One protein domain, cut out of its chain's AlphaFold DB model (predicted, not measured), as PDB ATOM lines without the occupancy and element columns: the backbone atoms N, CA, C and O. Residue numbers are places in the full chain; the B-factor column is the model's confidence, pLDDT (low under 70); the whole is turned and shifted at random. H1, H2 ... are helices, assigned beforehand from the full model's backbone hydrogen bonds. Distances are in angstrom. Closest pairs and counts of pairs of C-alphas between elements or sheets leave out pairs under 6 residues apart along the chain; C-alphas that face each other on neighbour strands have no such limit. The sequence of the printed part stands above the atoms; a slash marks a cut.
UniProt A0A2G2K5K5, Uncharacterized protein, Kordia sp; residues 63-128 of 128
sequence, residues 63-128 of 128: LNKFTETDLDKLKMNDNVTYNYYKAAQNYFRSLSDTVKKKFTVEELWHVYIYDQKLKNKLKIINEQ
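What this domain is: This is residues 63 to 128 of the 128 residues of an uncharacterized protein of Kordia sp (UniProt A0A2G2K5K5). A long helix, H2, forms the backbone of an elongated model, with H1 folded back from its first end as a V and the shorter helices H3, H4 and H5 grouped loosely about its other half. The contacts among these helices are few, and H1 lies at the far end from H3, H4 and H5. The printed part has 66 residues with five named helices, H1 to H5 in order along the chain, and no named strand; its class is all helix. It is only just loose, close to compact, with a radius of gyration of the C-alphas of 13.1 A, and the C-alphas span 41 by 20 by 16 A.

Where its parts are: The printed part begins at Leu 63, with C-alpha at (220.326, 176.118, 212.011). H1 is residues 68 to 77, 14.2 A from first to last C-alpha, and begins with C-alpha 68 at (212.303, 178.665, 216.570). H2 is residues 79 to 94, the longest helix at 22.1 A, and ends with C-alpha 94 at (232.581, 172.463, 219.767). H3 is residues 97 to 102, H4 is residues 105 to 114 with a length of 14.3 A, and H5 is residues 116 to 123 with a length of 10.7 A, ending with C-alpha 123 at (236.958, 168.035, 216.271).

How they stand to each other: H1 and H2 touch, their closest C-alphas being those of Leu 74 and Tyr 82, 5.3 A apart; H2 touches H1 with residues 81 to 83 alone. They run opposite ways at a steep tilt of 47 degrees. H2 and H3 are only just apart, with closest C-alphas 8.2 A from each other, and H3 and H4 are apart. H2 and H4 are close but not clearly touching, with the closest C-alphas, of Ala 88 and Tyr 112, 7.4 A apart, at a steep tilt of 62 degrees. H4 and H5 only just touch, with 3 pairs of C-alphas within 8 A, and touch only at the corner by their link; the closest C-alphas are those of Tyr 112 and Lys 119, 5.7 A. H5 is close but not clearly touching to H2, at Ser 94 and Lys 123 with C-alphas 7.1 A apart, and likewise to H3, at Val 99 and Leu 122 with C-alphas 6.8 A apart. H1 is apart from H3, H4 and H5. In H1, H2, H3, H4 and H5 every O i to N i+4 pair is within hydrogen-bond range.

The domain as a whole: The two C-alphas farthest apart are those of Asn 77 and Gln 128, at 42.4 A. The printed part has no cut, and the four links between helices are tight. The mean pLDDT of the printed part is 92.7; residues 127 to 128, the last of them the chain's last residue, are under 70.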
ATOM      1  N   LEU A  63     221.718 176.546 212.177       91.12
ATOM      2  CA  LEU A  63     220.326 176.118 212.011       91.12
ATOM      3  C   LEU A  63     219.486 177.207 211.332       91.12
ATOM      4  O   LEU A  63     218.284 177.263 211.544       91.12
ATOM      5  N   ASN A  64     220.096 178.054 210.498       89.12
ATOM      6  CA  ASN A  64     219.408 179.155 209.809       89.12
ATOM      7  C   ASN A  64     218.223 178.721 208.926       89.12
ATOM      8  O   ASN A  64     217.388 179.550 208.585       89.12
ATOM      9  N   LYS A  65     218.141 177.435 208.570       86.12
ATOM     10  CA  LYS A  65     217.019 176.838 207.832       86.12
ATOM     11  C   LYS A  65     215.785 176.559 208.699       86.12
ATOM     12  O   LYS A  65     214.739 176.249 208.140       86.12
ATOM     13  N   PHE A  66     215.901 176.637 210.025       89.00
ATOM     14  CA  PHE A  66     214.805 176.410 210.961       89.00
ATOM     15  C   PHE A  66     214.455 177.704 211.687       89.00
ATOM     16  O   PHE A  66     215.335 178.391 212.209       89.00
ATOM     17  N   THR A  67     213.163 178.004 211.779       92.00
ATOM     18  CA  THR A  67     212.668 178.978 212.754       92.00
ATOM     19  C   THR A  67     212.616 178.348 214.150       92.00
ATOM     20  O   THR A  67     212.650 177.123 214.295       92.00
ATOM     21  N   GLU A  68     212.507 179.167 215.199       89.31
ATOM     22  CA  GLU A  68     212.303 178.665 216.570       89.31
ATOM     23  C   GLU A  68     211.049 177.784 216.656       89.31
ATOM     24  O   GLU A  68     211.101 176.669 217.172       89.31
ATOM     25  N   THR A  69     209.963 178.226 216.017       92.94
ATOM     26  CA  THR A  69     208.713 177.470 215.891       92.94
ATOM     27  C   THR A  69     208.912 176.104 215.227       92.94
ATOM     28  O   THR A  69     208.274 175.129 215.626       92.94
ATOM     29  N   ASP A  70     209.783 175.997 214.219       92.69
ATOM     30  CA  ASP A  70     210.072 174.712 213.567       92.69
ATOM     31  C   ASP A  70     210.817 173.764 214.506       92.69
ATOM     32  O   ASP A  70     210.511 172.571 214.556       92.69
ATOM     33  N   LEU A  71     211.767 174.287 215.287       92.00
ATOM     34  CA  LEU A  71     212.501 173.500 216.276       92.00
ATOM     35  C   LEU A  71     211.591 173.019 217.410       92.00
ATOM     36  O   LEU A  71     211.716 171.868 217.830       92.00
ATOM     37  N   ASP A  72     210.654 173.850 217.865       93.56
ATOM     38  CA  ASP A  72     209.671 173.463 218.880       93.56
ATOM     39  C   ASP A  72     208.722 172.381 218.362       93.56
ATOM     40  O   ASP A  72     208.492 171.373 219.037       93.56
ATOM     41  N   LYS A  73     208.241 172.517 217.120       94.62
ATOM     42  CA  LYS A  73     207.443 171.474 216.459       94.62
ATOM     43  C   LYS A  73     208.218 170.168 216.321       94.62
ATOM     44  O   LYS A  73     207.654 169.108 216.588       94.62
ATOM     45  N   LEU A  74     209.492 170.223 215.925       93.69
ATOM     46  CA  LEU A  74     210.349 169.037 215.856       93.69
ATOM     47  C   LEU A  74     210.505 168.393 217.233       93.69
ATOM     48  O   LEU A  74     210.352 167.184 217.359       93.69
ATOM     49  N   LYS A  75     210.748 169.187 218.276       93.81
ATOM     50  CA  LYS A  75     210.886 168.689 219.647       93.81
ATOM     51  C   LYS A  75     209.632 167.954 220.129       93.81
ATOM     52  O   LYS A  75     209.757 166.927 220.791       93.81
ATOM     53  N   MET A  76     208.444 168.463 219.795       95.50
ATOM     54  CA  MET A  76     207.167 167.860 220.197       95.50
ATOM     55  C   MET A  76     206.788 166.634 219.356       95.50
ATOM     56  O   MET A  76     206.325 165.639 219.907       95.50
ATOM     57  N   ASN A  77     206.987 166.694 218.036       95.44
ATOM     58  CA  ASN A  77     206.392 165.733 217.098       95.44
ATOM     59  C   ASN A  77     207.395 164.726 216.512       95.44
ATOM     60  O   ASN A  77     206.998 163.655 216.056       95.44
ATOM     61  N   ASP A  78     208.689 165.055 216.494       94.81
ATOM     62  CA  ASP A  78     209.743 164.199 215.948       94.81
ATOM     63  C   ASP A  78     211.057 164.363 216.725       94.81
ATOM     64  O   ASP A  78     212.058 164.900 216.239       94.81
ATOM     65  N   ASN A  79     211.047 163.869 217.966       94.31
ATOM     66  CA  ASN A  79     212.183 163.964 218.881       94.31
ATOM     67  C   ASN A  79     213.473 163.348 218.296       94.31
ATOM     68  O   ASN A  79     214.572 163.809 218.583       94.31
ATOM     69  N   VAL A  80     213.366 162.327 217.435       95.44
ATOM     70  CA  VAL A  80     214.538 161.706 216.794       95.44
ATOM     71  C   VAL A  80     215.214 162.702 215.849       95.44
ATOM     72  O   VAL A  80     216.423 162.924 215.941       95.44
ATOM     73  N   THR A  81     214.432 163.352 214.987       95.38
ATOM     74  CA  THR A  81     214.926 164.400 214.086       95.38
ATOM     75  C   THR A  81     215.418 165.622 214.860       95.38
ATOM     76  O   THR A  81     216.493 166.145 214.560       95.38
ATOM     77  N   TYR A  82     214.707 166.038 215.910       95.56
ATOM     78  CA  TYR A  82     215.163 167.105 216.804       95.56
ATOM     79  C   TYR A  82     216.548 166.809 217.401       95.56
ATOM     80  O   TYR A  82     217.458 167.638 217.315       95.56
ATOM     81  N   ASN A  83     216.741 165.607 217.951       96.44
ATOM     82  CA  ASN A  83     218.002 165.202 218.571       96.44
ATOM     83  C   ASN A  83     219.157 165.153 217.568       96.44
ATOM     84  O   ASN A  83     220.279 165.520 217.920       96.44
ATOM     85  N   TYR A  84     218.892 164.783 216.314       96.50
ATOM     86  CA  TYR A  84     219.887 164.848 215.245       96.50
ATOM     87  C   TYR A  84     220.400 166.281 215.017       96.50
ATOM     88  O   TYR A  84     221.612 166.519 215.047       96.50
ATOM     89  N   TYR A  85     219.497 167.254 214.850       95.75
ATOM     90  CA  TYR A  85     219.882 168.659 214.660       95.75
ATOM     91  C   TYR A  85     220.521 169.256 215.915       95.75
ATOM     92  O   TYR A  85     221.457 170.054 215.818       95.75
ATOM     93  N   LYS A  86     220.080 168.828 217.102       95.06
ATOM     94  CA  LYS A  86     220.697 169.233 218.365       95.06
ATOM     95  C   LYS A  86     222.133 168.719 218.488       95.06
ATOM     96  O   LYS A  86     223.021 169.484 218.866       95.06
ATOM     97  N   ALA A  87     222.377 167.462 218.124       96.25
ATOM     98  CA  ALA A  87     223.714 166.879 218.091       96.25
ATOM     99  C   ALA A  87     224.621 167.600 217.082       96.25
ATOM    100  O   ALA A  87     225.762 167.924 217.416       96.25
ATOM    101  N   ALA A  88     224.099 167.938 215.898       96.38
ATOM    102  CA  ALA A  88     224.829 168.717 214.899       96.38
ATOM    103  C   ALA A  88     225.216 170.104 215.433       96.38
ATOM    104  O   ALA A  88     226.375 170.505 215.355       96.38
ATOM    105  N   GLN A  89     224.272 170.812 216.061       94.88
ATOM    106  CA  GLN A  89     224.528 172.117 216.672       94.88
ATOM    107  C   GLN A  89     225.613 172.039 217.756       94.88
ATOM    108  O   GLN A  89     226.497 172.896 217.801       94.88
ATOM    109  N   ASN A  90     225.569 171.018 218.613       95.06
ATOM    110  CA  ASN A  90     226.588 170.809 219.640       95.06
ATOM    111  C   ASN A  90     227.962 170.528 219.016       95.06
ATOM    112  O   ASN A  90     228.956 171.107 219.449       95.06
ATOM    113  N   TYR A  91     228.011 169.706 217.964       96.25
ATOM    114  CA  TYR A  91     229.231 169.457 217.201       96.25
ATOM    115  C   TYR A  91     229.814 170.758 216.631       96.25
ATOM    116  O   TYR A  91     230.961 171.077 216.928       96.25
ATOM    117  N   PHE A  92     229.034 171.562 215.901       96.06
ATOM    118  CA  PHE A  92     229.543 172.799 215.294       96.06
ATOM    119  C   PHE A  92     230.008 173.827 216.329       96.06
ATOM    120  O   PHE A  92     231.005 174.516 216.117       96.06
ATOM    121  N   ARG A  93     229.319 173.913 217.473       93.88
ATOM    122  CA  ARG A  93     229.742 174.771 218.589       93.88
ATOM    123  C   ARG A  93     231.085 174.340 219.168       93.88
ATOM    124  O   ARG A  93     231.873 175.217 219.510       93.88
ATOM    125  N   SER A  94     231.342 173.032 219.226       94.19
ATOM    126  CA  SER A  94     232.581 172.463 219.767       94.19
ATOM    127  C   SER A  94     233.809 172.610 218.863       94.19
ATOM    128  O   SER A  94     234.915 172.343 219.316       94.19
ATOM    129  N   LEU A  95     233.637 173.015 217.600       95.56
ATOM    130  CA  LEU A  95     234.759 173.258 216.691       95.56
ATOM    131  C   LEU A  95     235.555 174.500 217.119       95.56
ATOM    132  O   LEU A  95     234.968 175.473 217.595       95.56
ATOM    133  N   SER A  96     236.869 174.490 216.894       95.00
ATOM    134  CA  SER A  96     237.730 175.652 217.143       95.00
ATOM    135  C   SER A  96     237.396 176.830 216.233       95.00
ATOM    136  O   SER A  96     236.831 176.664 215.142       95.00
ATOM    137  N   ASP A  97     237.791 178.031 216.648       93.88
ATOM    138  CA  ASP A  97     237.607 179.230 215.836       93.88
ATOM    139  C   ASP A  97     238.369 179.152 214.514       93.88
ATOM    140  O   ASP A  97     237.862 179.614 213.492       93.88
ATOM    141  N   THR A  98     239.530 178.493 214.489       92.88
ATOM    142  CA  THR A  98     240.282 178.210 213.259       92.88
ATOM    143  C   THR A  98     239.447 177.417 212.262       92.88
ATOM    144  O   THR A  98     239.342 177.804 211.099       92.88
ATOM    145  N   VAL A  99     238.807 176.327 212.701       94.88
ATOM    146  CA  VAL A  99     237.931 175.535 211.827       94.88
ATOM    147  C   VAL A  99     236.740 176.375 211.387       94.88
ATOM    148  O   VAL A  99     236.441 176.438 210.196       94.88
ATOM    149  N   LYS A 100     236.084 177.084 212.312       95.00
ATOM    150  CA  LYS A 100     234.952 177.949 211.961       95.00
ATOM    151  C   LYS A 100     235.375 178.973 210.903       95.00
ATOM    152  O   LYS A 100     234.681 179.098 209.908       95.00
ATOM    153  N   LYS A 101     236.515 179.644 211.025       94.56
ATOM    154  CA  LYS A 101     236.975 180.652 210.050       94.56
ATOM    155  C   LYS A 101     237.332 180.097 208.661       94.56
ATOM    156  O   LYS A 101     237.410 180.875 207.713       94.56
ATOM    157  N   LYS A 102     237.547 178.785 208.524       94.88
ATOM    158  CA  LYS A 102     237.900 178.132 207.247       94.88
ATOM    159  C   LYS A 102     236.705 177.638 206.444       94.88
ATOM    160  O   LYS A 102     236.774 177.589 205.217       94.88
ATOM    161  N   PHE A 103     235.644 177.228 207.129       95.25
ATOM    162  CA  PHE A 103     234.512 176.556 206.502       95.25
ATOM    163  C   PHE A 103     233.228 177.373 206.614       95.25
ATOM    164  O   PHE A 103     232.897 177.914 207.678       95.25
ATOM    165  N   THR A 104     232.464 177.397 205.525       95.25
ATOM    166  CA  THR A 104     231.111 177.959 205.530       95.25
ATOM    167  C   THR A 104     230.154 177.041 206.303       95.25
ATOM    168  O   THR A 104     230.470 175.890 206.627       95.25
ATOM    169  N   VAL A 105     228.943 177.529 206.598       95.44
ATOM    170  CA  VAL A 105     227.890 176.700 207.219       95.44
ATOM    171  C   VAL A 105     227.578 175.466 206.367       95.44
ATOM    172  O   VAL A 105     227.437 174.371 206.905       95.44
ATOM    173  N   GLU A 106     227.470 175.633 205.051       94.69
ATOM    174  CA  GLU A 106     227.073 174.565 204.131       94.69
ATOM    175  C   GLU A 106     228.138 173.476 204.025       94.69
ATOM    176  O   GLU A 106     227.818 172.289 204.048       94.69
ATOM    177  N   GLU A 107     229.406 173.876 203.997       95.56
ATOM    178  CA  GLU A 107     230.540 172.954 203.956       95.56
ATOM    179  C   GLU A 107     230.629 172.135 205.244       95.56
ATOM    180  O   GLU A 107     230.785 170.916 205.202       95.56
ATOM    181  N   LEU A 108     230.449 172.778 206.402       96.44
ATOM    182  CA  LEU A 108     230.416 172.077 207.687       96.44
ATOM    183  C   LEU A 108     229.257 171.081 207.764       96.44
ATOM    184  O   LEU A 108     229.434 169.978 208.285       96.44
ATOM    185  N   TRP A 109     228.092 171.429 207.215       96.50
ATOM    186  CA  TRP A 109     226.975 170.497 207.082       96.50
ATOM    187  C   TRP A 109     227.294 169.330 206.152       96.50
ATOM    188  O   TRP A 109     227.024 168.185 206.516       96.50
ATOM    189  N   HIS A 110     227.904 169.592 204.995       95.31
ATOM    190  CA  HIS A 110     228.322 168.543 204.069       95.31
ATOM    191  C   HIS A 110     229.271 167.557 204.757       95.31
ATOM    192  O   HIS A 110     229.026 166.352 204.732       95.31
ATOM    193  N   VAL A 111     230.293 168.062 205.451       96.25
ATOM    194  CA  VAL A 111     231.230 167.233 206.223       96.25
ATOM    195  C   VAL A 111     230.503 166.449 207.316       96.25
ATOM    196  O   VAL A 111     230.691 165.241 207.440       96.25
ATOM    197  N   TYR A 112     229.631 167.103 208.088       96.31
ATOM    198  CA  TYR A 112     228.897 166.455 209.178       96.31
ATOM    199  C   TYR A 112     228.041 165.275 208.702       96.31
ATOM    200  O   TYR A 112     227.935 164.282 209.430       96.31
ATOM    201  N   ILE A 113     227.448 165.380 207.508       95.12
ATOM    202  CA  ILE A 113     226.578 164.360 206.916       95.12
ATOM    203  C   ILE A 113     227.403 163.275 206.208       95.12
ATOM    204  O   ILE A 113     227.201 162.088 206.470       95.12
ATOM    205  N   TYR A 114     228.332 163.661 205.330       94.75
ATOM    206  CA  TYR A 114     228.915 162.754 204.336       94.75
ATOM    207  C   TYR A 114     230.360 162.324 204.614       94.75
ATOM    208  O   TYR A 114     230.762 161.262 204.146       94.75
ATOM    209  N   ASP A 115     231.132 163.075 205.406       94.38
ATOM    210  CA  ASP A 115     232.552 162.782 205.645       94.38
ATOM    211  C   ASP A 115     232.861 162.647 207.141       94.38
ATOM    212  O   ASP A 115     233.350 163.564 207.808       94.38
ATOM    213  N   GLN A 116     232.594 161.457 207.691       93.25
ATOM    214  CA  GLN A 116     232.833 161.188 209.112       93.25
ATOM    215  C   GLN A 116     234.323 161.217 209.478       93.25
ATOM    216  O   GLN A 116     234.671 161.547 210.615       93.25
ATOM    217  N   LYS A 117     235.218 160.921 208.526       93.38
ATOM    218  CA  LYS A 117     236.665 160.969 208.758       93.38
ATOM    219  C   LYS A 117     237.111 162.413 208.962       93.38
ATOM    220  O   LYS A 117     237.782 162.705 209.954       93.38
ATOM    221  N   LEU A 118     236.708 163.318 208.070       95.38
ATOM    222  CA  LEU A 118     237.013 164.736 208.209       95.38
ATOM    223  C   LEU A 118     236.285 165.341 209.410       95.38
ATOM    224  O   LEU A 118     236.933 166.021 210.194       95.38
ATOM    225  N   LYS A 119     235.007 165.021 209.646       95.56
ATOM    226  CA  LYS A 119     234.260 165.445 210.848       95.56
ATOM    227  C   LYS A 119     235.034 165.162 212.142       95.56
ATOM    228  O   LYS A 119     235.190 166.042 212.987       95.56
ATOM    229  N   ASN A 120     235.560 163.947 212.287       94.56
ATOM    230  CA  ASN A 120     236.345 163.568 213.462       94.56
ATOM    231  C   ASN A 120     237.686 164.310 213.522       94.56
ATOM    232  O   ASN A 120     238.101 164.733 214.600       94.56
ATOM    233  N   LYS A 121     238.333 164.525 212.371       95.12
ATOM    234  CA  LYS A 121     239.561 165.324 212.277       95.12
ATOM    235  C   LYS A 121     239.325 166.784 212.678       95.12
ATOM    236  O   LYS A 121     240.136 167.337 213.406       95.12
ATOM    237  N   LEU A 122     238.220 167.405 212.263       95.56
ATOM    238  CA  LEU A 122     237.905 168.796 212.607       95.56
ATOM    239  C   LEU A 122     237.718 168.995 214.116       95.56
ATOM    240  O   LEU A 122     238.097 170.037 214.642       95.56
ATOM    241  N   LYS A 123     237.186 167.988 214.819       93.75
ATOM    242  CA  LYS A 123     236.958 168.035 216.271       93.75
ATOM    243  C   LYS A 123     238.249 168.135 217.094       93.75
ATOM    244  O   LYS A 123     238.206 168.630 218.212       93.75
ATOM    245  N   ILE A 124     239.372 167.643 216.567       93.75
ATOM    246  CA  ILE A 124     240.662 167.611 217.278       93.75
ATOM    247  C   ILE A 124     241.598 168.762 216.890       93.75
ATOM    248  O   ILE A 124     242.691 168.870 217.441       93.75
ATOM    249  N   ILE A 125     241.206 169.604 215.929       89.88
ATOM    250  CA  ILE A 125     241.991 170.782 215.555       89.88
ATOM    251  C   ILE A 125     241.764 171.843 216.625       89.88
ATOM    252  O   ILE A 125     240.738 172.525 216.632       89.88
ATOM    253  N   ASN A 126     242.730 171.961 217.527       70.75
ATOM    254  CA  ASN A 126     242.740 172.988 218.556       70.75
ATOM    255  C   ASN A 126     243.215 174.332 217.989       70.75
ATOM    256  O   ASN A 126     243.852 174.394 216.935       70.75
ATOM    257  N   GLU A 127     242.882 175.401 218.705       58.22
ATOM    258  CA  GLU A 127     243.472 176.723 218.500       58.22
ATOM    259  C   GLU A 127     244.974 176.608 218.798       58.22
ATOM    260  O   GLU A 127     245.354 176.220 219.903       58.22
ATOM    261  N   GLN A 128     245.808 176.818 217.776       44.88
ATOM    262  CA  GLN A 128     247.237 177.082 217.962       44.88
ATOM    263  C   GLN A 128     247.423 178.535 218.381       44.88
ATOM    264  O   GLN A 128     246.706 179.390 217.809       44.88
TER     265      GLN A 128